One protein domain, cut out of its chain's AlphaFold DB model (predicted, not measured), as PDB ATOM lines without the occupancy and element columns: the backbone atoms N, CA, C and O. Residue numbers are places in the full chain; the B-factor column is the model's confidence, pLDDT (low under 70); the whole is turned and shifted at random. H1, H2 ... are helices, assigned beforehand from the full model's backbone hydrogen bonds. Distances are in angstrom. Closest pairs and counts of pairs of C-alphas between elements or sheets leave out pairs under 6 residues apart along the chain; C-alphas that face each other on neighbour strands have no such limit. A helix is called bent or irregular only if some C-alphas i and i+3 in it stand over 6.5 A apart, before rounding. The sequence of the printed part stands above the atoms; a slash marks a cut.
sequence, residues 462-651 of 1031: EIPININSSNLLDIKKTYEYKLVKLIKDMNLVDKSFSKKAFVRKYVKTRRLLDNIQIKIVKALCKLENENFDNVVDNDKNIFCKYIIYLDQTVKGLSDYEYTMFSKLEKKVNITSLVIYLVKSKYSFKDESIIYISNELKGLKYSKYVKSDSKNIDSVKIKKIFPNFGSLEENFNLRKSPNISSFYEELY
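AT A GLANCE: This is residues 462 to 651 of the 1031 residues of an uncharacterized protein of Oceanivirga miroungae (UniProt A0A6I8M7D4). Short helices are stacked from one end of the domain to the other: H2 and the long H3 cross at one end, H4 crosses H3 near the middle, the hairpin of H6 and H7 follows, and H9 with the hairpin of H10 and H11 makes the other end. H5 packs on the last residues of H3, H1 is at the side of the H2 end, and H8 packs on H11. The printed part has 190 residues with eleven named helices, H1 to H11 in chain order, and no named strand; its class is all helix. It is compact, with a radius of gyration of the C-alphas of 16.6 A and spans of 46 by 35 by 30 A.

HOW THE PARTS SIT: H1 (residues 472 to 475) is close to but not clearly touching H2 (479 to 489), C-alphas 475 and 481 being 6.4 A apart. H2 touches H3 (507 to 524) at residues 513 to 520 of H3 alone, closest at C-alphas 480 and 516, 6.3 A, at a steep tilt of 65 degrees, opposite ways. With residues 514 to 518 alone H3 touches residues 544 to 548 of H4 (542 to 553), closest at C-alphas 518 and 544, 6.3 A, at a tilt of 68 degrees, steep but only just. H5 (559 to 566) touches residues 521 to 524 of H3 alone, closest at C-alphas 566 and 524, 4.9 A. H6 (574 to 583) and H7 (589 to 599) form a helical hairpin, closest at C-alphas 581 and 589, 5.6 A, and H7 touches H4, closest at C-alphas 599 and 542, 6.5 A. H8 (605 to 608) touches H11 (641 to 650), closest at C-alphas 605 and 646, 5.4 A. H9 (614 to 622) touches H6, closest at C-alphas 617 and 575, 6.4 A, at a shallow tilt of 13 degrees, the same way. H10 (628 to 637) and H11 form a helical hairpin, closest at C-alphas 632 and 644, 5.1 A. H7 and H11 touch only at their ends, and H2 is apart from H11. Every O i to N i+4 pair is within hydrogen-bond range in H2 to H7, H9 and H10, against 4 of 6 in H11; H1 and H8 are too short for such a pair.

IN THESE COORDINATES: H1 begins at C-alpha 472 (148.184, 211.318, 212.005). H3 is 25.9 A long, H4 15.8 A, H11 15.6 A and H7 15.5 A. H11 is irregular, C-alphas 646 and 649 being 7.5 A apart, and ends at C-alpha 650 (159.658, 186.987, 190.626).

THE WHOLE: The C-alphas of Tyr 479 and Gly 629 are the two farthest apart, 47.9 A. The printed part has no cut. The links H2 to H3 and H3 to H4 are long, 17 residues each. The mean pLDDT of the printed part is 86.7; 16 residues are under 70, among them 500 to 502 and 610 to 612.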
ATOM      1  N   GLU A 462     158.322 194.271 225.964       86.69
ATOM      2  CA  GLU A 462     157.031 193.998 226.620       86.69
ATOM      3  C   GLU A 462     156.281 195.277 227.050       86.69
ATOM      4  O   GLU A 462     155.139 195.176 227.507       86.69
ATOM      5  N   ILE A 463     156.881 196.472 226.908       90.75
ATOM      6  CA  ILE A 463     156.212 197.752 227.202       90.75
ATOM      7  C   ILE A 463     155.020 197.930 226.238       90.75
ATOM      8  O   ILE A 463     155.228 197.972 225.023       90.75
ATOM      9  N   PRO A 464     153.771 198.055 226.733       90.56
ATOM     10  CA  PRO A 464     152.613 198.261 225.868       90.56
ATOM     11  C   PRO A 464     152.675 199.616 225.148       90.56
ATOM     12  O   PRO A 464     152.993 200.638 225.753       90.56
ATOM     13  N   ILE A 465     152.351 199.620 223.853       92.25
ATOM     14  CA  ILE A 465     152.316 200.816 222.999       92.25
ATOM     15  C   ILE A 465     150.916 200.911 222.390       92.25
ATOM     16  O   ILE A 465     150.542 200.072 221.559       92.25
ATOM     17  N   ASN A 466     150.143 201.917 222.800       85.25
ATOM     18  CA  ASN A 466     148.705 201.998 222.557       85.25
ATOM     19  C   ASN A 466     148.394 203.019 221.453       85.25
ATOM     20  O   ASN A 466     147.995 204.153 221.708       85.25
ATOM     21  N   ILE A 467     148.559 202.601 220.195       87.50
ATOM     22  CA  ILE A 467     148.271 203.427 219.013       87.50
ATOM     23  C   ILE A 467     147.193 202.740 218.181       87.50
ATOM     24  O   ILE A 467     147.472 201.781 217.464       87.50
ATOM     25  N   ASN A 468     145.967 203.257 218.283       80.12
ATOM     26  CA  ASN A 468     144.780 202.652 217.669       80.12
ATOM     27  C   ASN A 468     144.245 203.443 216.462       80.12
ATOM     28  O   ASN A 468     143.482 202.903 215.667       80.12
ATOM     29  N   SER A 469     144.632 204.716 216.306       83.56
ATOM     30  CA  SER A 469     144.216 205.531 215.157       83.56
ATOM     31  C   SER A 469     145.202 205.394 214.002       83.56
ATOM     32  O   SER A 469     146.412 205.394 214.207       83.56
ATOM     33  N   SER A 470     144.676 205.341 212.777       84.12
ATOM     34  CA  SER A 470     145.466 205.462 211.543       84.12
ATOM     35  C   SER A 470     145.576 206.908 211.043       84.12
ATOM     36  O   SER A 470     146.244 207.168 210.044       84.12
ATOM     37  N   ASN A 471     144.927 207.862 211.722       88.38
ATOM     38  CA  ASN A 471     144.987 209.281 211.395       88.38
ATOM     39  C   ASN A 471     146.134 209.956 212.159       88.38
ATOM     40  O   ASN A 471     146.179 209.933 213.390       88.38
ATOM     41  N   LEU A 472     147.036 210.618 211.428       89.38
ATOM     42  CA  LEU A 472     148.184 211.318 212.005       89.38
ATOM     43  C   LEU A 472     147.783 212.383 213.043       89.38
ATOM     44  O   LEU A 472     148.496 212.560 214.029       89.38
ATOM     45  N   LEU A 473     146.654 213.077 212.865       89.81
ATOM     46  CA  LEU A 473     146.180 214.098 213.810       89.81
ATOM     47  C   LEU A 473     145.794 213.512 215.170       89.81
ATOM     48  O   LEU A 473     146.022 214.149 216.196       89.81
ATOM     49  N   ASP A 474     145.254 212.297 215.193       91.81
ATOM     50  CA  ASP A 474     144.912 211.622 216.444       91.81
ATOM     51  C   ASP A 474     146.137 210.975 217.078       91.81
ATOM     52  O   ASP A 474     146.327 211.082 218.288       91.81
ATOM     53  N   ILE A 475     147.030 210.397 216.265       91.50
ATOM     54  CA  ILE A 475     148.323 209.888 216.740       91.50
ATOM     55  C   ILE A 475     149.103 211.005 217.445       91.50
ATOM     56  O   ILE A 475     149.661 210.776 218.515       91.50
ATOM     57  N   LYS A 476     149.077 212.238 216.924       92.69
ATOM     58  CA  LYS A 476     149.734 213.405 217.540       92.69
ATOM     59  C   LYS A 476     149.270 213.723 218.967       92.69
ATOM     60  O   LYS A 476     150.007 214.374 219.706       92.69
ATOM     61  N   LYS A 477     148.073 213.278 219.367       92.81
ATOM     62  CA  LYS A 477     147.530 213.486 220.720       92.81
ATOM     63  C   LYS A 477     148.086 212.474 221.735       92.81
ATOM     64  O   LYS A 477     148.079 212.767 222.932       92.81
ATOM     65  N   THR A 478     148.589 211.328 221.266       94.44
ATOM     66  CA  THR A 478     149.099 210.222 222.097       94.44
ATOM     67  C   THR A 478     150.411 210.568 222.811       94.44
ATOM     68  O   THR A 478     151.198 211.390 222.330       94.44
ATOM     69  N   TYR A 479     150.666 209.936 223.960       94.81
ATOM     70  CA  TYR A 479     151.924 210.110 224.699       94.81
ATOM     71  C   TYR A 479     153.109 209.468 223.973       94.81
ATOM     72  O   TYR A 479     154.217 209.992 224.022       94.81
ATOM     73  N   GLU A 480     152.859 208.399 223.222       96.31
ATOM     74  CA  GLU A 480     153.794 207.735 222.325       96.31
ATOM     75  C   GLU A 480     154.396 208.726 221.319       96.31
ATOM     76  O   GLU A 480     155.617 208.881 221.247       96.31
ATOM     77  N   TYR A 481     153.544 209.460 220.590       96.25
ATOM     78  CA  TYR A 481     154.007 210.478 219.647       96.25
ATOM     79  C   TYR A 481     154.697 211.644 220.362       96.25
ATOM     80  O   TYR A 481     155.750 212.104 219.920       96.25
ATOM     81  N   LYS A 482     154.135 212.120 221.484       96.88
ATOM     82  CA  LYS A 482     154.736 213.210 222.272       96.88
ATOM     83  C   LYS A 482     156.142 212.855 222.761       96.88
ATOM     84  O   LYS A 482     157.006 213.726 222.752       96.88
ATOM     85  N   LEU A 483     156.391 211.597 223.128       97.38
ATOM     86  CA  LEU A 483     157.702 211.122 223.562       97.38
ATOM     87  C   LEU A 483     158.725 211.136 222.423       97.38
ATOM     88  O   LEU A 483     159.793 211.726 222.579       97.38
ATOM     89  N   VAL A 484     158.414 210.558 221.257       97.06
ATOM     90  CA  VAL A 484     159.350 210.604 220.115       97.06
ATOM     91  C   VAL A 484     159.554 212.034 219.606       97.06
ATOM     92  O   VAL A 484     160.674 212.405 219.247       97.06
ATOM     93  N   LYS A 485     158.511 212.873 219.658       96.12
ATOM     94  CA  LYS A 485     158.593 214.298 219.323       96.12
ATOM     95  C   LYS A 485     159.484 215.070 220.298       96.12
ATOM     96  O   LYS A 485     160.318 215.836 219.838       96.12
ATOM     97  N   LEU A 486     159.389 214.829 221.606       96.44
ATOM     98  CA  LEU A 486     160.263 215.449 222.612       96.44
ATOM     99  C   LEU A 486     161.746 215.190 222.302       96.44
ATOM    100  O   LEU A 486     162.554 216.118 222.272       96.44
ATOM    101  N   ILE A 487     162.102 213.931 222.029       96.69
ATOM    102  CA  ILE A 487     163.481 213.536 221.698       96.69
ATOM    103  C   ILE A 487     163.958 214.208 220.406       96.69
ATOM    104  O   ILE A 487     165.118 214.622 220.314       96.69
ATOM    105  N   LYS A 488     163.073 214.342 219.417       94.50
ATOM    106  CA  LYS A 488     163.358 215.059 218.175       94.50
ATOM    107  C   LYS A 488     163.553 216.558 218.395       94.50
ATOM    108  O   LYS A 488     164.582 217.085 217.986       94.50
ATOM    109  N   ASP A 489     162.603 217.232 219.039       93.31
ATOM    110  CA  ASP A 489     162.600 218.687 219.234       93.31
ATOM    111  C   ASP A 489     163.820 219.139 220.061       93.31
ATOM    112  O   ASP A 489     164.387 220.206 219.829       93.31
ATOM    113  N   MET A 490     164.310 218.278 220.962       92.31
ATOM    114  CA  MET A 490     165.553 218.490 221.715       92.31
ATOM    115  C   MET A 490     166.837 218.086 220.958       92.31
ATOM    116  O   MET A 490     167.935 218.133 221.523       92.31
ATOM    117  N   ASN A 491     166.742 217.684 219.686       91.19
ATOM    118  CA  ASN A 491     167.852 217.207 218.850       91.19
ATOM    119  C   ASN A 491     168.655 216.063 219.501       91.19
ATOM    120  O   ASN A 491     169.893 216.045 219.498       91.19
ATOM    121  N   LEU A 492     167.948 215.108 220.112       94.81
ATOM    122  CA  LEU A 492     168.539 213.998 220.863       94.81
ATOM    123  C   LEU A 492     168.566 212.675 220.084       94.81
ATOM    124  O   LEU A 492     169.221 211.737 220.533       94.81
ATOM    125  N   VAL A 493     167.933 212.590 218.907       92.50
ATOM    126  CA  VAL A 493     167.889 211.356 218.098       92.50
ATOM    127  C   VAL A 493     169.296 210.868 217.747       92.50
ATOM    128  O   VAL A 493     169.659 209.764 218.143       92.50
ATOM    129  N   ASP A 494     170.147 211.699 217.142       89.44
ATOM    130  CA  ASP A 494     171.542 211.327 216.842       89.44
ATOM    131  C   ASP A 494     172.325 210.942 218.107       89.44
ATOM    132  O   ASP A 494     173.094 209.982 218.112       89.44
ATOM    133  N   LYS A 495     172.097 211.665 219.215       90.75
ATOM    134  CA  LYS A 495     172.770 211.429 220.506       90.75
ATOM    135  C   LYS A 495     172.339 210.123 221.176       90.75
ATOM    136  O   LYS A 495     173.021 209.670 222.099       90.75
ATOM    137  N   SER A 496     171.224 209.538 220.739       90.62
ATOM    138  CA  SER A 496     170.748 208.236 221.208       90.62
ATOM    139  C   SER A 496     171.499 207.056 220.576       90.62
ATOM    140  O   SER A 496     171.460 205.941 221.106       90.62
ATOM    141  N   PHE A 497     172.274 207.317 219.519       87.00
ATOM    142  CA  PHE A 497     173.191 206.374 218.884       87.00
ATOM    143  C   PHE A 497     174.652 206.663 219.269       87.00
ATOM    144  O   PHE A 497     175.020 207.738 219.745       87.00
ATOM    145  N   SER A 498     175.505 205.658 219.114       82.00
ATOM    146  CA  SER A 498     176.949 205.780 219.285       82.00
ATOM    147  C   SER A 498     177.583 206.450 218.057       82.00
ATOM    148  O   SER A 498     176.940 206.646 217.029       82.00
ATOM    149  N   LYS A 499     178.892 206.736 218.119       70.94
ATOM    150  CA  LYS A 499     179.655 207.227 216.955       70.94
ATOM    151  C   LYS A 499     179.685 206.230 215.783       70.94
ATOM    152  O   LYS A 499     179.997 206.628 214.666       70.94
ATOM    153  N   LYS A 500     179.390 204.947 216.028       63.88
ATOM    154  CA  LYS A 500     179.156 203.945 214.981       63.88
ATOM    155  C   LYS A 500     177.676 203.973 214.594       63.88
ATOM    156  O   LYS A 500     176.820 203.831 215.470       63.88
ATOM    157  N   ALA A 501     177.398 204.134 213.301       61.31
ATOM    158  CA  ALA A 501     176.040 204.142 212.757       61.31
ATOM    159  C   ALA A 501     175.249 202.899 213.214       61.31
ATOM    160  O   ALA A 501     175.809 201.803 213.275       61.31
ATOM    161  N   PHE A 502     173.971 203.088 213.563       67.00
ATOM    162  CA  PHE A 502     173.033 202.048 214.019       67.00
ATOM    163  C   PHE A 502     173.390 201.296 215.313       67.00
ATOM    164  O   PHE A 502     172.669 200.384 215.710       67.00
ATOM    165  N   VAL A 503     174.451 201.683 216.026       79.06
ATOM    166  CA  VAL A 503     174.747 201.141 217.361       79.06
ATOM    167  C   VAL A 503     174.104 202.045 218.407       79.06
ATOM    168  O   VAL A 503     174.426 203.229 218.479       79.06
ATOM    169  N   ARG A 504     173.191 201.507 219.220       84.75
ATOM    170  CA  ARG A 504     172.453 202.258 220.250       84.75
ATOM    171  C   ARG A 504     173.396 202.648 221.397       84.75
ATOM    172  O   ARG A 504     174.132 201.803 221.893       84.75
ATOM    173  N   LYS A 505     173.392 203.921 221.815       87.00
ATOM    174  CA  LYS A 505     174.160 204.396 222.984       87.00
ATOM    175  C   LYS A 505     173.382 204.179 224.283       87.00
ATOM    176  O   LYS A 505     173.953 203.714 225.259       87.00
ATOM    177  N   TYR A 506     172.097 204.531 224.276       89.00
ATOM    178  CA  TYR A 506     171.156 204.263 225.366       89.00
ATOM    179  C   TYR A 506     170.289 203.085 224.929       89.00
ATOM    180  O   TYR A 506     169.329 203.268 224.180       89.00
ATOM    181  N   VAL A 507     170.720 201.867 225.260       87.06
ATOM    182  CA  VAL A 507     170.246 200.628 224.622       87.06
ATOM    183  C   VAL A 507     168.744 200.441 224.811       87.06
ATOM    184  O   VAL A 507     168.044 200.185 223.826       87.06
ATOM    185  N   LYS A 508     168.249 200.607 226.043       88.88
ATOM    186  CA  LYS A 508     166.839 200.381 226.397       88.88
ATOM    187  C   LYS A 508     165.959 201.531 225.933       88.88
ATOM    188  O   LYS A 508     164.935 201.316 225.290       88.88
ATOM    189  N   THR A 509     166.409 202.757 226.181       94.12
ATOM    190  CA  THR A 509     165.729 203.985 225.751       94.12
ATOM    191  C   THR A 509     165.525 203.990 224.248       94.12
ATOM    192  O   THR A 509     164.418 204.211 223.763       94.12
ATOM    193  N   ARG A 510     166.586 203.710 223.485       93.56
ATOM    194  CA  ARG A 510     166.514 203.730 222.028       93.56
ATOM    195  C   ARG A 510     165.608 202.628 221.498       93.56
ATOM    196  O   ARG A 510     164.858 202.893 220.570       93.56
ATOM    197  N   ARG A 511     165.604 201.438 222.105       91.81
ATOM    198  CA  ARG A 511     164.675 200.375 221.706       91.81
ATOM    199  C   ARG A 511     163.217 200.734 221.947       91.81
ATOM    200  O   ARG A 511     162.410 200.511 221.053       91.81
ATOM    201  N   LEU A 512     162.884 201.323 223.096       95.19
ATOM    202  CA  LEU A 512     161.529 201.817 223.348       95.19
ATOM    203  C   LEU A 512     161.104 202.819 222.263       95.19
ATOM    204  O   LEU A 512     160.035 202.677 221.676       95.19
ATOM    205  N   LEU A 513     161.964 203.793 221.951       96.44
ATOM    206  CA  LEU A 513     161.695 204.783 220.905       96.44
ATOM    207  C   LEU A 513     161.561 204.139 219.512       96.44
ATOM    208  O   LEU A 513     160.668 204.514 218.758       96.44
ATOM    209  N   ASP A 514     162.399 203.152 219.182       94.56
ATOM    210  CA  ASP A 514     162.318 202.396 217.925       94.56
ATOM    211  C   ASP A 514     160.983 201.644 217.818       94.56
ATOM    212  O   ASP A 514     160.308 201.716 216.792       94.56
ATOM    213  N   ASN A 515     160.560 200.972 218.893       94.06
ATOM    214  CA  ASN A 515     159.293 200.245 218.943       94.06
ATOM    215  C   ASN A 515     158.092 201.190 218.799       94.06
ATOM    216  O   ASN A 515     157.147 200.871 218.072       94.06
ATOM    217  N   ILE A 516     158.141 202.368 219.435       96.50
ATOM    218  CA  ILE A 516     157.118 203.409 219.275       96.50
ATOM    219  C   ILE A 516     157.062 203.876 217.820       96.50
ATOM    220  O   ILE A 516     155.978 203.893 217.234       96.50
ATOM    221  N   GLN A 517     158.212 204.182 217.208       95.75
ATOM    222  CA  GLN A 517     158.268 204.611 215.810       95.75
ATOM    223  C   GLN A 517     157.694 203.560 214.857       95.75
ATOM    224  O   GLN A 517     156.855 203.867 214.008       95.75
ATOM    225  N   ILE A 518     158.080 202.295 215.035       93.94
ATOM    226  CA  ILE A 518     157.552 201.179 214.248       93.94
ATOM    227  C   ILE A 518     156.031 201.074 214.418       93.94
ATOM    228  O   ILE A 518     155.319 200.896 213.429       93.94
ATOM    229  N   LYS A 519     155.506 201.210 215.643       93.25
ATOM    230  CA  LYS A 519     154.062 201.116 215.904       93.25
ATOM    231  C   LYS A 519     153.281 202.284 215.290       93.25
ATOM    232  O   LYS A 519     152.226 202.036 214.708       93.25
ATOM    233  N   ILE A 520     153.815 203.511 215.333       94.62
ATOM    234  CA  ILE A 520     153.242 204.681 214.640       94.62
ATOM    235  C   ILE A 520     153.140 204.402 213.137       94.62
ATOM    236  O   ILE A 520     152.071 204.555 212.547       94.62
ATOM    237  N   VAL A 521     154.232 203.950 212.511       93.19
ATOM    238  CA  VAL A 521     154.257 203.681 211.066       93.19
ATOM    239  C   VAL A 521     153.311 202.537 210.692       93.19
ATOM    240  O   VAL A 521     152.579 202.662 209.710       93.19
ATOM    241  N   LYS A 522     153.252 201.458 211.488       90.69
ATOM    242  CA  LYS A 522     152.287 200.358 211.292       90.69
ATOM    243  C   LYS A 522     150.840 200.864 211.307       90.69
ATOM    244  O   LYS A 522     150.063 200.493 210.427       90.69
ATOM    245  N   ALA A 523     150.494 201.736 212.258       90.50
ATOM    246  CA  ALA A 523     149.158 202.317 212.364       90.50
ATOM    247  C   ALA A 523     148.818 203.216 211.160       90.50
ATOM    248  O   ALA A 523     147.743 203.080 210.573       90.50
ATOM    249  N   LEU A 524     149.753 204.074 210.733       90.94
ATOM    250  CA  LEU A 524     149.588 204.934 209.550       90.94
ATOM    251  C   LEU A 524     149.397 204.128 208.259       90.94
ATOM    252  O   LEU A 524     148.587 204.508 207.415       90.94
ATOM    253  N   CYS A 525     150.104 203.004 208.119       87.19
ATOM    254  CA  CYS A 525     149.984 202.117 206.959       87.19
ATOM    255  C   CYS A 525     148.727 201.227 206.995       87.19
ATOM    256  O   CYS A 525     148.495 200.483 206.045       87.19
ATOM    257  N   LYS A 526     147.921 201.281 208.069       85.00
ATOM    258  CA  LYS A 526     146.724 200.438 208.266       85.00
ATOM    259  C   LYS A 526     147.024 198.942 208.089       85.00
ATOM    260  O   LYS A 526     146.268 198.234 207.430       85.00
ATOM    261  N   LEU A 527     148.153 198.489 208.635       81.31
ATOM    262  CA  LEU A 527     148.635 197.119 208.468       81.31
ATOM    263  C   LEU A 527     147.634 196.116 209.083       81.31
ATOM    264  O   LEU A 527     147.364 196.183 210.279       81.31
ATOM    265  N   GLU A 528     147.089 195.208 208.266       64.31
ATOM    266  CA  GLU A 528     146.133 194.169 208.708       64.31
ATOM    267  C   GLU A 528     146.821 193.050 209.514       64.31
ATOM    268  O   GLU A 528     146.256 192.538 210.477       64.31
ATOM    269  N   ASN A 529     148.066 192.709 209.159       63.97
ATOM    270  CA  ASN A 529     148.898 191.745 209.887       63.97
ATOM    271  C   ASN A 529     149.711 192.445 210.988       63.97
ATOM    272  O   ASN A 529     150.074 193.610 210.850       63.97
ATOM    273  N   GLU A 530     150.100 191.728 212.050       68.75
ATOM    274  CA  GLU A 530     150.876 192.338 213.145       68.75
ATOM    275  C   GLU A 530     152.269 192.840 212.705       68.75
ATOM    276  O   GLU A 530     152.828 193.737 213.347       68.75
ATOM    277  N   ASN A 531     152.840 192.306 211.612       82.00
ATOM    278  CA  ASN A 531     154.223 192.552 211.185       82.00
ATOM    279  C   ASN A 531     154.376 192.760 209.666       82.00
ATOM    280  O   ASN A 531     153.694 192.111 208.876       82.00
ATOM    281  N   PHE A 532     155.306 193.638 209.257       86.94
ATOM    282  CA  PHE A 532     155.651 193.840 207.841       86.94
ATOM    283  C   PHE A 532     156.248 192.558 207.248       86.94
ATOM    284  O   PHE A 532     156.962 191.837 207.945       86.94
ATOM    285  N   ASP A 533     155.982 192.272 205.973       83.62
ATOM    286  CA  ASP A 533     156.503 191.090 205.256       83.62
ATOM    287  C   ASP A 533     156.228 189.728 205.948       83.62
ATOM    288  O   ASP A 533     156.847 188.723 205.604       83.62
ATOM    289  N   ASN A 534     155.328 189.681 206.943       80.50
ATOM    290  CA  ASN A 534     155.121 188.553 207.866       80.50
ATOM    291  C   ASN A 534     156.384 188.105 208.636       80.50
ATOM    292  O   ASN A 534     156.460 186.975 209.128       80.50
ATOM    293  N   VAL A 535     157.380 188.983 208.784       83.31
ATOM    294  CA  VAL A 535     158.589 188.709 209.571       83.31
ATOM    295  C   VAL A 535     158.357 189.154 211.014       83.31
ATOM    296  O   VAL A 535     158.346 190.350 211.299       83.31
ATOM    297  N   VAL A 536     158.177 188.179 211.913       81.00
ATOM    298  CA  VAL A 536     157.872 188.392 213.347       81.00
ATOM    299  C   VAL A 536     158.992 189.133 214.084       81.00
ATOM    300  O   VAL A 536     158.731 189.973 214.938       81.00
ATOM    301  N   ASP A 537     160.244 188.827 213.754       82.25
ATOM    302  CA  ASP A 537     161.413 189.419 214.400       82.25
ATOM    303  C   ASP A 537     161.720 190.802 213.798       82.25
ATOM    304  O   ASP A 537     162.242 190.902 212.683       82.25
ATOM    305  N   ASN A 538     161.411 191.867 214.546       83.94
ATOM    306  CA  ASN A 538     161.649 193.255 214.135       83.94
ATOM    307  C   ASN A 538     163.125 193.537 213.803       83.94
ATOM    308  O   ASN A 538     163.389 194.364 212.932       83.94
ATOM    309  N   ASP A 539     164.079 192.845 214.437       82.50
ATOM    310  CA  ASP A 539     165.512 193.043 214.186       82.50
ATOM    311  C   ASP A 539     165.992 192.343 212.910       82.50
ATOM    312  O   ASP A 539     167.074 192.642 212.403       82.50
ATOM    313  N   LYS A 540     165.190 191.432 212.351       85.25
ATOM    314  CA  LYS A 540     165.414 190.830 211.025       85.25
ATOM    315  C   LYS A 540     164.550 191.461 209.936       85.25
ATOM    316  O   LYS A 540     164.865 191.309 208.759       85.25
ATOM    317  N   ASN A 541     163.491 192.167 210.317       91.19
ATOM    318  CA  ASN A 541     162.558 192.810 209.407       91.19
ATOM    319  C   ASN A 541     163.187 194.052 208.749       91.19
ATOM    320  O   ASN A 541     163.478 195.051 209.406       91.19
ATOM    321  N   ILE A 542     163.383 193.997 207.434       93.56
ATOM    322  CA  ILE A 542     164.043 195.045 206.643       93.56
ATOM    323  C   ILE A 542     163.234 196.344 206.659       93.56
ATOM    324  O   ILE A 542     163.821 197.423 206.711       93.56
ATOM    325  N   PHE A 543     161.902 196.268 206.678       93.19
ATOM    326  CA  PHE A 543     161.060 197.458 206.775       93.19
ATOM    327  C   PHE A 543     161.234 198.145 208.137       93.19
ATOM    328  O   PHE A 543     161.438 199.356 208.197       93.19
ATOM    329  N   CYS A 544     161.229 197.379 209.237       92.94
ATOM    330  CA  CYS A 544     161.489 197.915 210.578       92.94
ATOM    331  C   CYS A 544     162.877 198.561 210.667       92.94
ATOM    332  O   CYS A 544     163.009 199.682 211.158       92.94
ATOM    333  N   LYS A 545     163.905 197.894 210.129       93.62
ATOM    334  CA  LYS A 545     165.259 198.454 210.039       93.62
ATOM    335  C   LYS A 545     165.302 199.748 209.236       93.62
ATOM    336  O   LYS A 545     165.947 200.700 209.661       93.62
ATOM    337  N   TYR A 546     164.587 199.807 208.115       95.56
ATOM    338  CA  TYR A 546     164.493 201.011 207.298       95.56
ATOM    339  C   TYR A 546     163.847 202.183 208.052       95.56
ATOM    340  O   TYR A 546     164.337 203.303 207.952       95.56
ATOM    341  N   ILE A 547     162.802 201.943 208.852       95.44
ATOM    342  CA  ILE A 547     162.190 202.989 209.693       95.44
ATOM    343  C   ILE A 547     163.226 203.567 210.667       95.44
ATOM    344  O   ILE A 547     163.350 204.785 210.776       95.44
ATOM    345  N   ILE A 548     164.003 202.707 211.334       94.06
ATOM    346  CA  ILE A 548     165.054 203.125 212.279       94.06
ATOM    347  C   ILE A 548     166.177 203.869 211.546       94.06
ATOM    348  O   ILE A 548     166.646 204.910 212.010       94.06
ATOM    349  N   TYR A 549     166.586 203.360 210.381       93.75
ATOM    350  CA  TYR A 549     167.556 204.015 209.507       93.75
ATOM    351  C   TYR A 549     167.115 205.428 209.143       93.75
ATOM    352  O   TYR A 549     167.906 206.371 209.235       93.75
ATOM    353  N   LEU A 550     165.852 205.574 208.748       94.06
ATOM    354  CA  LEU A 550     165.299 206.847 208.334       94.06
ATOM    355  C   LEU A 550     165.207 207.804 209.522       94.06
ATOM    356  O   LEU A 550     165.679 208.929 209.396       94.06
ATOM    357  N   ASP A 551     164.704 207.346 210.678       94.56
ATOM    358  CA  ASP A 551     164.636 208.127 211.925       94.56
ATOM    359  C   ASP A 551     166.007 208.704 212.291       94.56
ATOM    360  O   ASP A 551     166.116 209.897 212.563       94.56
ATOM    361  N   GLN A 552     167.075 207.904 212.211       91.94
ATOM    362  CA  GLN A 552     168.434 208.397 212.438       91.94
ATOM    363  C   GLN A 552     168.882 209.378 211.343       91.94
ATOM    364  O   GLN A 552     169.396 210.450 211.646       91.94
ATOM    365  N   THR A 553     168.681 209.034 210.070       90.38
ATOM    366  CA  THR A 553     169.188 209.815 208.929       90.38
ATOM    367  C   THR A 553     168.582 211.216 208.870       90.38
ATOM    368  O   THR A 553     169.296 212.185 208.614       90.38
ATOM    369  N   VAL A 554     167.283 211.341 209.157       91.38
ATOM    370  CA  VAL A 554     166.583 212.636 209.180       91.38
ATOM    371  C   VAL A 554     166.543 213.279 210.570       91.38
ATOM    372  O   VAL A 554     165.891 214.306 210.748       91.38
ATOM    373  N   LYS A 555     167.251 212.707 211.556       92.31
ATOM    374  CA  LYS A 555     167.328 213.190 212.948       92.31
ATOM    375  C   LYS A 555     165.972 213.282 213.654       92.31
ATOM    376  O   LYS A 555     165.727 214.184 214.454       92.31
ATOM    377  N   GLY A 556     165.104 212.319 213.376       93.44
ATOM    378  CA  GLY A 556     163.754 212.203 213.906       93.44
ATOM    379  C   GLY A 556     162.706 212.434 212.827       93.44
ATOM    380  O   GLY A 556     162.618 213.526 212.259       93.44
ATOM    381  N   LEU A 557     161.862 211.428 212.582       94.56
ATOM    382  CA  LEU A 557     160.806 211.507 211.563       94.56
ATOM    383  C   LEU A 557     159.919 212.752 211.749       94.56
ATOM    384  O   LEU A 557     159.570 213.142 212.868       94.56
ATOM    385  N   SER A 558     159.591 213.441 210.657       92.44
ATOM    386  CA  SER A 558     158.691 214.599 210.648       92.44
ATOM    387  C   SER A 558     157.319 214.252 210.084       92.44
ATOM    388  O   SER A 558     157.080 213.144 209.606       92.44
ATOM    389  N   ASP A 559     156.415 215.232 210.102       90.12
ATOM    390  CA  ASP A 559     155.128 215.122 209.416       90.12
ATOM    391  C   ASP A 559     155.292 214.758 207.937       90.12
ATOM    392  O   ASP A 559     154.439 214.058 207.395       90.12
ATOM    393  N   TYR A 560     156.389 215.169 207.291       91.00
ATOM    394  CA  TYR A 560     156.677 214.811 205.907       91.00
ATOM    395  C   TYR A 560     156.907 213.299 205.743       91.00
ATOM    396  O   TYR A 560     156.241 212.671 204.916       91.00
ATOM    397  N   GLU A 561     157.765 212.692 206.569       93.75
ATOM    398  CA  GLU A 561     158.011 211.243 206.559       93.75
ATOM    399  C   GLU A 561     156.763 210.447 206.964       93.75
ATOM    400  O   GLU A 561     156.396 209.487 206.285       93.75
ATOM    401  N   TYR A 562     156.055 210.858 208.020       93.12
ATOM    402  CA  TYR A 562     154.811 210.187 208.421       93.12
ATOM    403  C   TYR A 562     153.739 210.266 207.330       93.12
ATOM    404  O   TYR A 562     153.049 209.282 207.064       93.12
ATOM    405  N   THR A 563     153.633 211.405 206.642       89.88
ATOM    406  CA  THR A 563     152.727 211.559 205.498       89.88
ATOM    407  C   THR A 563     153.136 210.644 204.346       89.88
ATOM    408  O   THR A 563     152.270 210.042 203.715       89.88
ATOM    409  N   MET A 564     154.435 210.485 204.082       90.31
ATOM    410  CA  MET A 564     154.934 209.501 203.118       90.31
ATOM    411  C   MET A 564     154.476 208.082 203.479       90.31
ATOM    412  O   MET A 564     153.925 207.402 202.615       90.31
ATOM    413  N   PHE A 565     154.635 207.651 204.733       91.00
ATOM    414  CA  PHE A 565     154.187 206.323 205.162       91.00
ATOM    415  C   PHE A 565     152.668 206.152 205.049       91.00
ATOM    416  O   PHE A 565     152.210 205.122 204.570       91.00
ATOM    417  N   SER A 566     151.881 207.180 205.384       87.00
ATOM    418  CA  SER A 566     150.412 207.135 205.260       87.00
ATOM    419  C   SER A 566     149.903 206.984 203.816       87.00
ATOM    420  O   SER A 566     148.764 206.574 203.603       87.00
ATOM    421  N   LYS A 567     150.736 207.320 202.818       84.44
ATOM    422  CA  LYS A 567     150.431 207.163 201.386       84.44
ATOM    423  C   LYS A 567     150.735 205.759 200.860       84.44
ATOM    424  O   LYS A 567     150.405 205.470 199.709       84.44
ATOM    425  N   LEU A 568     151.386 204.906 201.651       83.25
ATOM    426  CA  LEU A 568     151.624 203.517 201.280       83.25
ATOM    427  C   LEU A 568     150.308 202.720 201.371       83.25
ATOM    428  O   LEU A 568     149.461 202.984 202.220       83.25
ATOM    429  N   GLU A 569     150.101 201.772 200.452       67.06
ATOM    430  CA  GLU A 569     148.869 200.967 200.380       67.06
ATOM    431  C   GLU A 569     148.653 200.102 201.641       67.06
ATOM    432  O   GLU A 569     149.615 199.715 202.299       67.06
ATOM    433  N   LYS A 570     147.399 199.700 201.922       63.25
ATOM    434  CA  LYS A 570     147.007 198.881 203.099       63.25
ATOM    435  C   LYS A 570     147.809 197.578 203.278       63.25
ATOM    436  O   LYS A 570     147.980 197.099 204.393       63.25
ATOM    437  N   LYS A 571     148.318 196.997 202.184       67.88
ATOM    438  CA  LYS A 571     149.181 195.802 202.185       67.88
ATOM    439  C   LYS A 571     150.640 196.199 201.978       67.88
ATOM    440  O   LYS A 571     151.262 195.807 200.990       67.88
ATOM    441  N   VAL A 572     151.156 197.050 202.864       80.19
ATOM    442  CA  VAL A 572     152.524 197.546 202.733       80.19
ATOM    443  C   VAL A 572     153.533 196.440 203.054       80.19
ATOM    444  O   VAL A 572     153.430 195.727 204.051       80.19
ATOM    445  N   ASN A 573     154.516 196.305 202.177       86.88
ATOM    446  CA  ASN A 573     155.615 195.354 202.260       86.88
ATOM    447  C   ASN A 573     156.872 195.986 201.649       86.88
ATOM    448  O   ASN A 573     156.826 197.103 201.109       86.88
ATOM    449  N   ILE A 574     157.998 195.276 201.710       91.06
ATOM    450  CA  ILE A 574     159.274 195.762 201.180       91.06
ATOM    451  C   ILE A 574     159.190 196.115 199.685       91.06
ATOM    452  O   ILE A 574     159.773 197.107 199.247       91.06
ATOM    453  N   THR A 575     158.393 195.381 198.901       90.19
ATOM    454  CA  THR A 575     158.168 195.657 197.472       90.19
ATOM    455  C   THR A 575     157.436 196.966 197.244       90.19
ATOM    456  O   THR A 575     157.876 197.790 196.442       90.19
ATOM    457  N   SER A 576     156.359 197.208 197.983       88.69
ATOM    458  CA  SER A 576     155.578 198.439 197.881       88.69
ATOM    459  C   SER A 576     156.406 199.665 198.286       88.69
ATOM    460  O   SER A 576     156.314 200.704 197.629       88.69
ATOM    461  N   LEU A 577     157.278 199.536 199.293       91.62
ATOM    462  CA  LEU A 577     158.220 200.589 199.685       91.62
ATOM    463  C   LEU A 577     159.252 200.888 198.588       91.62
ATOM    464  O   LEU A 577     159.426 202.050 198.224       91.62
ATOM    465  N   VAL A 578     159.903 199.863 198.026       91.94
ATOM    466  CA  VAL A 578     160.871 200.035 196.924       91.94
ATOM    467  C   VAL A 578     160.209 200.726 195.729       91.94
ATOM    468  O   VAL A 578     160.753 201.685 195.182       91.94
ATOM    469  N   ILE A 579     159.002 200.295 195.361       89.56
ATOM    470  CA  ILE A 579     158.221 200.901 194.278       89.56
ATOM    471  C   ILE A 579     157.903 202.371 194.564       89.56
ATOM    472  O   ILE A 579     158.063 203.217 193.679       89.56
ATOM    473  N   TYR A 580     157.459 202.682 195.784       89.19
ATOM    474  CA  TYR A 580     157.181 204.055 196.187       89.19
ATOM    475  C   TYR A 580     158.437 204.920 196.067       89.19
ATOM    476  O   TYR A 580     158.393 205.969 195.423       89.19
ATOM    477  N   LEU A 581     159.571 204.466 196.609       89.75
ATOM    478  CA  LEU A 581     160.836 205.199 196.555       89.75
ATOM    479  C   LEU A 581     161.247 205.482 195.108       89.75
ATOM    480  O   LEU A 581     161.507 206.635 194.769       89.75
ATOM    481  N   VAL A 582     161.200 204.475 194.227       85.50
ATOM    482  CA  VAL A 582     161.515 204.619 192.794       85.50
ATOM    483  C   VAL A 582     160.643 205.677 192.110       85.50
ATOM    484  O   VAL A 582     161.163 206.461 191.314       85.50
ATOM    485  N   LYS A 583     159.347 205.743 192.431       82.12
ATOM    486  CA  LYS A 583     158.402 206.706 191.833       82.12
ATOM    487  C   LYS A 583     158.426 208.088 192.483       82.12
ATOM    488  O   LYS A 583     158.061 209.071 191.843       82.12
ATOM    489  N   SER A 584     158.818 208.172 193.748       79.25
ATOM    490  CA  SER A 584     158.763 209.410 194.521       79.25
ATOM    491  C   SER A 584     159.871 210.401 194.134       79.25
ATOM    492  O   SER A 584     160.918 210.027 193.592       79.25
ATOM    493  N   LYS A 585     159.637 211.676 194.474       79.69
ATOM    494  CA  LYS A 585     160.642 212.754 194.513       79.69
ATOM    495  C   LYS A 585     161.207 212.951 195.933       79.69
ATOM    496  O   LYS A 585     161.572 214.062 196.297       79.69
ATOM    497  N   TYR A 586     161.188 211.908 196.767       82.88
ATOM    498  CA  TYR A 586     161.647 211.997 198.152       82.88
ATOM    499  C   TYR A 586     163.146 212.330 198.208       82.88
ATOM    500  O   TYR A 586     163.932 211.714 197.492       82.88
ATOM    501  N   SER A 587     163.542 213.293 199.046       81.00
ATOM    502  CA  SER A 587     164.913 213.825 199.054       81.00
ATOM    503  C   SER A 587     165.970 212.796 199.456       81.00
ATOM    504  O   SER A 587     167.075 212.862 198.943       81.00
ATOM    505  N   PHE A 588     165.621 211.830 200.313       84.00
ATOM    506  CA  PHE A 588     166.519 210.746 200.748       84.00
ATOM    507  C   PHE A 588     166.258 209.432 199.997       84.00
ATOM    508  O   PHE A 588     166.475 208.336 200.521       84.00
ATOM    509  N   LYS A 589     165.681 209.514 198.795       85.62
ATOM    510  CA  LYS A 589     165.298 208.348 197.993       85.62
ATOM    511  C   LYS A 589     166.488 207.449 197.681       85.62
ATOM    512  O   LYS A 589     166.377 206.239 197.863       85.62
ATOM    513  N   ASP A 590     167.574 208.010 197.162       84.62
ATOM    514  CA  ASP A 590     168.688 207.200 196.668       84.62
ATOM    515  C   ASP A 590     169.451 206.566 197.841       84.62
ATOM    516  O   ASP A 590     169.759 205.377 197.794       84.62
ATOM    517  N   GLU A 591     169.625 207.285 198.954       90.88
ATOM    518  CA  GLU A 591     170.176 206.740 200.197       90.88
ATOM    519  C   GLU A 591     169.290 205.630 200.778       90.88
ATOM    520  O   GLU A 591     169.795 204.581 201.183       90.88
ATOM    521  N   SER A 592     167.964 205.813 200.743       92.75
ATOM    522  CA  SER A 592     166.995 204.792 201.162       92.75
ATOM    523  C   SER A 592     167.101 203.522 200.317       92.75
ATOM    524  O   SER A 592     167.119 202.416 200.855       92.75
ATOM    525  N   ILE A 593     167.199 203.667 198.991       92.44
ATOM    526  CA  ILE A 593     167.347 202.547 198.051       92.44
ATOM    527  C   ILE A 593     168.675 201.813 198.289       92.44
ATOM    528  O   ILE A 593     168.693 200.582 198.340       92.44
ATOM    529  N   ILE A 594     169.777 202.540 198.493       91.62
ATOM    530  CA  ILE A 594     171.088 201.950 198.800       91.62
ATOM    531  C   ILE A 594     171.047 201.189 200.131       91.62
ATOM    532  O   ILE A 594     171.545 200.063 200.205       91.62
ATOM    533  N   TYR A 595     170.432 201.760 201.172       94.94
ATOM    534  CA  TYR A 595     170.290 201.095 202.466       94.94
ATOM    535  C   TYR A 595     169.496 199.789 202.347       94.94
ATOM    536  O   TYR A 595     169.986 198.733 202.750       94.94
ATOM    537  N   ILE A 596     168.317 199.835 201.716       95.94
ATOM    538  CA  ILE A 596     167.479 198.650 201.489       95.94
ATOM    539  C   ILE A 596     168.249 197.590 200.688       95.94
ATOM    540  O   ILE A 596     168.230 196.416 201.045       95.94
ATOM    541  N   SER A 597     168.987 197.991 199.649       95.75
ATOM    542  CA  SER A 597     169.850 197.081 198.890       95.75
ATOM    543  C   SER A 597     170.882 196.387 199.780       95.75
ATOM    544  O   SER A 597     171.092 195.182 199.667       95.75
ATOM    545  N   ASN A 598     171.541 197.105 200.685       93.88
ATOM    546  CA  ASN A 598     172.531 196.492 201.570       93.88
ATOM    547  C   ASN A 598     171.902 195.473 202.529       93.88
ATOM    548  O   ASN A 598     172.471 194.398 202.713       93.88
ATOM    549  N   GLU A 599     170.713 195.759 203.064       93.94
ATOM    550  CA  GLU A 599     169.976 194.825 203.927       93.94
ATOM    551  C   GLU A 599     169.472 193.580 203.177       93.94
ATOM    552  O   GLU A 599     169.323 192.516 203.776       93.94
ATOM    553  N   LEU A 600     169.257 193.677 201.861       93.94
ATOM    554  CA  LEU A 600     168.848 192.554 201.007       93.94
ATOM    555  C   LEU A 600     170.009 191.653 200.561       93.94
ATOM    556  O   LEU A 600     169.781 190.625 199.920       93.94
ATOM    557  N   LYS A 601     171.260 192.006 200.877       92.12
ATOM    558  CA  LYS A 601     172.443 191.282 200.396       92.12
ATOM    559  C   LYS A 601     172.400 189.799 200.791       92.12
ATOM    560  O   LYS A 601     172.426 189.452 201.968       92.12
ATOM    561  N   GLY A 602     172.398 188.918 199.788       85.81
ATOM    562  CA  GLY A 602     172.400 187.463 199.978       85.81
ATOM    563  C   GLY A 602     171.045 186.856 200.370       85.81
ATOM    564  O   GLY A 602     170.974 185.652 200.619       85.81
ATOM    565  N   LEU A 603     169.972 187.652 200.414       90.25
ATOM    566  CA  LEU A 603     168.614 187.168 200.649       90.25
ATOM    567  C   LEU A 603     167.919 186.820 199.327       90.25
ATOM    568  O   LEU A 603     168.139 187.460 198.302       90.25
ATOM    569  N   LYS A 604     167.045 185.810 199.366       88.94
ATOM    570  CA  LYS A 604     166.134 185.464 198.263       88.94
ATOM    571  C   LYS A 604     164.711 185.859 198.634       88.94
ATOM    572  O   LYS A 604     164.326 185.639 199.786       88.94
ATOM    573  N   TYR A 605     163.934 186.363 197.674       90.56
ATOM    574  CA  TYR A 605     162.554 186.797 197.915       90.56
ATOM    575  C   TYR A 605     161.710 185.710 198.598       90.56
ATOM    576  O   TYR A 605     161.197 185.956 199.688       90.56
ATOM    577  N   SER A 606     161.676 184.486 198.056       86.44
ATOM    578  CA  SER A 606     160.917 183.348 198.610       86.44
ATOM    579  C   SER A 606     161.306 182.949 200.033       86.44
ATOM    580  O   SER A 606     160.502 182.356 200.750       86.44
ATOM    581  N   LYS A 607     162.542 183.239 200.457       86.31
ATOM    582  CA  LYS A 607     163.024 182.912 201.808       86.31
ATOM    583  C   LYS A 607     162.701 183.999 202.826       86.31
ATOM    584  O   LYS A 607     162.595 183.691 204.013       86.31
ATOM    585  N   TYR A 608     162.600 185.249 202.380       87.00
ATOM    586  CA  TYR A 608     162.363 186.401 203.246       87.00
ATOM    587  C   TYR A 608     160.869 186.729 203.359       87.00
ATOM    588  O   TYR A 608     160.349 186.798 204.470       87.00
ATOM    589  N   VAL A 609     160.166 186.871 202.230       82.00
ATOM    590  CA  VAL A 609     158.728 187.172 202.208       82.00
ATOM    591  C   VAL A 609     157.945 185.863 202.304       82.00
ATOM    592  O   VAL A 609     157.790 185.139 201.323       82.00
ATOM    593  N   LYS A 610     157.445 185.544 203.503       65.88
ATOM    594  CA  LYS A 610     156.602 184.362 203.747       65.88
ATOM    595  C   LYS A 610     155.127 184.710 203.526       65.88
ATOM    596  O   LYS A 610     154.411 184.973 204.493       65.88
ATOM    597  N   SER A 611     154.663 184.777 202.276       58.22
ATOM    598  CA  SER A 611     153.224 184.923 202.005       58.22
ATOM    599  C   SER A 611     152.808 184.579 200.571       58.22
ATOM    600  O   SER A 611     153.633 184.558 199.657       58.22
ATOM    601  N   ASP A 612     151.494 184.442 200.376       63.06
ATOM    602  CA  ASP A 612     150.793 184.379 199.085       63.06
ATOM    603  C   ASP A 612     150.953 185.662 198.227       63.06
ATOM    604  O   ASP A 612     150.379 185.775 197.141       63.06
ATOM    605  N   SER A 613     151.737 186.656 198.679       74.56
ATOM    606  CA  SER A 613     151.961 187.924 197.971       74.56
ATOM    607  C   SER A 613     152.867 187.808 196.752       74.56
ATOM    608  O   SER A 613     152.893 188.752 195.966       74.56
ATOM    609  N   LYS A 614     153.566 186.681 196.541       84.06
ATOM    610  CA  LYS A 614     154.525 186.518 195.432       84.06
ATOM    611  C   LYS A 614     153.936 186.930 194.078       84.06
ATOM    612  O   LYS A 614     154.572 187.672 193.332       84.06
ATOM    613  N   ASN A 615     152.707 186.505 193.783       84.62
ATOM    614  CA  ASN A 615     152.025 186.853 192.534       84.62
ATOM    615  C   ASN A 615     151.670 188.345 192.466       84.62
ATOM    616  O   ASN A 615     151.887 188.989 191.442       84.62
ATOM    617  N   ILE A 616     151.171 188.913 193.566       86.44
ATOM    618  CA  ILE A 616     150.788 190.330 193.654       86.44
ATOM    619  C   ILE A 616     152.022 191.227 193.487       86.44
ATOM    620  O   ILE A 616     152.009 192.172 192.697       86.44
ATOM    621  N   ASP A 617     153.101 190.913 194.200       88.38
ATOM    622  CA  ASP A 617     154.359 191.652 194.162       88.38
ATOM    623  C   ASP A 617     155.057 191.496 192.808       88.38
ATOM    624  O   ASP A 617     155.562 192.483 192.273       88.38
ATOM    625  N   SER A 618     155.000 190.302 192.202       88.38
ATOM    626  CA  SER A 618     155.473 190.061 190.832       88.38
ATOM    627  C   SER A 618     154.740 190.951 189.825       88.38
ATOM    628  O   SER A 618     155.382 191.654 189.046       88.38
ATOM    629  N   VAL A 619     153.404 191.024 189.879       87.38
ATOM    630  CA  VAL A 619     152.616 191.915 189.006       87.38
ATOM    631  C   VAL A 619     152.990 193.385 189.230       87.38
ATOM    632  O   VAL A 619     153.190 194.130 188.266       87.38
ATOM    633  N   LYS A 620     153.130 193.819 190.490       86.94
ATOM    634  CA  LYS A 620     153.487 195.205 190.838       86.94
ATOM    635  C   LYS A 620     154.873 195.600 190.326       86.94
ATOM    636  O   LYS A 620     155.013 196.681 189.747       86.94
ATOM    637  N   ILE A 621     155.883 194.750 190.527       86.88
ATOM    638  CA  ILE A 621     157.258 195.041 190.111       86.88
ATOM    639  C   ILE A 621     157.401 194.959 188.584       86.88
ATOM    640  O   ILE A 621     157.965 195.877 187.985       86.88
ATOM    641  N   LYS A 622     156.780 193.957 187.934       84.44
ATOM    642  CA  LYS A 622     156.772 193.795 186.468       84.44
ATOM    643  C   LYS A 622     156.076 194.955 185.754       84.44
ATOM    644  O   LYS A 622     156.490 195.340 184.667       84.44
ATOM    645  N   LYS A 623     155.071 195.587 186.372       84.25
ATOM    646  CA  LYS A 623     154.412 196.785 185.816       84.25
ATOM    647  C   LYS A 623     155.363 197.980 185.655       84.25
ATOM    648  O   LYS A 623     155.116 198.841 184.817       84.25
ATOM    649  N   ILE A 624     156.409 198.070 186.477       80.44
ATOM    650  CA  ILE A 624     157.400 199.160 186.429       80.44
ATOM    651  C   ILE A 624     158.636 198.723 185.648       80.44
ATOM    652  O   ILE A 624     159.168 199.500 184.861       80.44
ATOM    653  N   PHE A 625     159.063 197.479 185.853       82.12
ATOM    654  CA  PHE A 625     160.224 196.870 185.218       82.12
ATOM    655  C   PHE A 625     159.774 195.606 184.474       82.12
ATOM    656  O   PHE A 625     159.770 194.526 185.071       82.12
ATOM    657  N   PRO A 626     159.370 195.713 183.191       72.50
ATOM    658  CA  PRO A 626     158.741 194.611 182.452       72.50
ATOM    659  C   PRO A 626     159.589 193.342 182.347       72.50
ATOM    660  O   PRO A 626     159.051 192.247 182.211       72.50
ATOM    661  N   ASN A 627     160.914 193.474 182.418       73.56
ATOM    662  CA  ASN A 627     161.853 192.358 182.376       73.56
ATOM    663  C   ASN A 627     162.992 192.548 183.390       73.56
ATOM    664  O   ASN A 627     163.275 193.675 183.807       73.56
ATOM    665  N   PHE A 628     163.663 191.453 183.755       76.00
ATOM    666  CA  PHE A 628     164.748 191.473 184.738       76.00
ATOM    667  C   PHE A 628     165.903 192.404 184.337       76.00
ATOM    668  O   PHE A 628     166.388 193.149 185.177       76.00
ATOM    669  N   GLY A 629     166.272 192.460 183.052       64.88
ATOM    670  CA  GLY A 629     167.326 193.368 182.576       64.88
ATOM    671  C   GLY A 629     167.015 194.844 182.859       64.88
ATOM    672  O   GLY A 629     167.882 195.582 183.313       64.88
ATOM    673  N   SER A 630     165.758 195.271 182.686       66.25
ATOM    674  CA  SER A 630     165.329 196.642 183.011       66.25
ATOM    675  C   SER A 630     165.386 196.954 184.511       66.25
ATOM    676  O   SER A 630     165.674 198.087 184.900       66.25
ATOM    677  N   LEU A 631     165.133 195.948 185.353       80.44
ATOM    678  CA  LEU A 631     165.264 196.043 186.803       80.44
ATOM    679  C   LEU A 631     166.743 196.163 187.194       80.44
ATOM    680  O   LEU A 631     167.126 197.075 187.926       80.44
ATOM    681  N   GLU A 632     167.567 195.254 186.676       77.44
ATOM    682  CA  GLU A 632     169.003 195.180 186.921       77.44
ATOM    683  C   GLU A 632     169.720 196.460 186.491       77.44
ATOM    684  O   GLU A 632     170.434 197.057 187.295       77.44
ATOM    685  N   GLU A 633     169.472 196.951 185.275       65.25
ATOM    686  CA  GLU A 633     170.072 198.190 184.781       65.25
ATOM    687  C   GLU A 633     169.709 199.387 185.673       65.25
ATOM    688  O   GLU A 633     170.585 200.161 186.062       65.25
ATOM    689  N   ASN A 634     168.440 199.513 186.083       79.50
ATOM    690  CA  ASN A 634     168.004 200.621 186.934       79.50
ATOM    691  C   ASN A 634     168.715 200.627 188.289       79.50
ATOM    692  O   ASN A 634     169.201 201.667 188.739       79.50
ATOM    693  N   PHE A 635     168.770 199.470 188.946       81.75
ATOM    694  CA  PHE A 635     169.347 199.364 190.278       81.75
ATOM    695  C   PHE A 635     170.881 199.331 190.259       81.75
ATOM    696  O   PHE A 635     171.490 199.787 191.229       81.75
ATOM    697  N   ASN A 636     171.511 198.931 189.149       74.06
ATOM    698  CA  ASN A 636     172.948 199.104 188.916       74.06
ATOM    699  C   ASN A 636     173.325 200.583 188.772       74.06
ATOM    700  O   ASN A 636     174.248 201.041 189.447       74.06
ATOM    701  N   LEU A 637     172.566 201.364 187.991       68.56
ATOM    702  CA  LEU A 637     172.764 202.819 187.873       68.56
ATOM    703  C   LEU A 637     172.645 203.537 189.229       68.56
ATOM    704  O   LEU A 637     173.316 204.538 189.469       68.56
ATOM    705  N   ARG A 638     171.829 202.994 190.139       76.06
ATOM    706  CA  ARG A 638     171.635 203.493 191.511       76.06
ATOM    707  C   ARG A 638     172.622 202.926 192.540       76.06
ATOM    708  O   ARG A 638     172.480 203.215 193.723       76.06
ATOM    709  N   LYS A 639     173.620 202.135 192.120       81.56
ATOM    710  CA  LYS A 639     174.595 201.462 193.007       81.56
ATOM    711  C   LYS A 639     173.927 200.561 194.062       81.56
ATOM    712  O   LYS A 639     174.358 200.497 195.211       81.56
ATOM    713  N   SER A 640     172.870 199.860 193.663       89.56
ATOM    714  CA  SER A 640     171.985 199.067 194.532       89.56
ATOM    715  C   SER A 640     171.636 197.671 193.958       89.56
ATOM    716  O   SER A 640     170.464 197.295 193.912       89.56
ATOM    717  N   PRO A 641     172.630 196.870 193.520       84.62
ATOM    718  CA  PRO A 641     172.420 195.635 192.743       84.62
ATOM    719  C   PRO A 641     171.726 194.494 193.508       84.62
ATOM    720  O   PRO A 641     171.223 193.540 192.916       84.62
ATOM    721  N   ASN A 642     171.679 194.549 194.840       94.50
ATOM    722  CA  ASN A 642     171.053 193.475 195.610       94.50
ATOM    723  C   ASN A 642     169.523 193.514 195.494       94.50
ATOM    724  O   ASN A 642     168.878 192.501 195.740       94.50
ATOM    725  N   ILE A 643     168.934 194.656 195.112       92.44
ATOM    726  CA  ILE A 643     167.485 194.758 194.891       92.44
ATOM    727  C   ILE A 643     167.071 193.936 193.672       92.44
ATOM    728  O   ILE A 643     166.098 193.187 193.755       92.44
ATOM    729  N   SER A 644     167.807 194.036 192.560       88.94
ATOM    730  CA  SER A 644     167.537 193.196 191.391       88.94
ATOM    731  C   SER A 644     167.744 191.726 191.738       88.94
ATOM    732  O   SER A 644     166.829 190.935 191.540       88.94
ATOM    733  N   SER A 645     168.868 191.389 192.379       91.19
ATOM    734  CA  SER A 645     169.167 190.019 192.830       91.19
ATOM    735  C   SER A 645     168.059 189.425 193.714       91.19
ATOM    736  O   SER A 645     167.681 188.268 193.566       91.19
ATOM    737  N   PHE A 646     167.500 190.220 194.630       94.38
ATOM    738  CA  PHE A 646     166.423 189.783 195.515       94.38
ATOM    739  C   PHE A 646     165.142 189.432 194.747       94.38
ATOM    740  O   PHE A 646     164.516 188.415 195.044       94.38
ATOM    741  N   TYR A 647     164.769 190.245 193.753       93.19
ATOM    742  CA  TYR A 647     163.536 190.088 192.971       93.19
ATOM    743  C   TYR A 647     163.661 189.184 191.741       93.19
ATOM    744  O   TYR A 647     162.657 188.967 191.066       93.19
ATOM    745  N   GLU A 648     164.843 188.638 191.454       90.00
ATOM    746  CA  GLU A 648     165.111 187.782 190.290       90.00
ATOM    747  C   GLU A 648     164.065 186.667 190.127       90.00
ATOM    748  O   GLU A 648     163.445 186.534 189.078       90.00
ATOM    749  N   GLU A 649     163.758 185.940 191.204       89.50
ATOM    750  CA  GLU A 649     162.805 184.818 191.201       89.50
ATOM    751  C   GLU A 649     161.318 185.202 191.038       89.50
ATOM    752  O   GLU A 649     160.454 184.315 191.026       89.50
ATOM    753  N   LEU A 650     160.994 186.501 190.992       89.94
ATOM    754  CA  LEU A 650     159.658 186.987 190.626       89.94
ATOM    755  C   LEU A 650     159.469 187.051 189.114       89.94
ATOM    756  O   LEU A 650     158.333 187.171 188.642       89.94
ATOM    757  N   TYR A 651     160.565 187.002 188.364       83.50
ATOM    758  CA  TYR A 651     160.573 186.915 186.920       83.50
ATOM    759  C   TYR A 651     160.653 185.448 186.524       83.50
ATOM    760  O   TYR A 651     161.338 184.642 187.150       83.50
TER     761      TYR A 651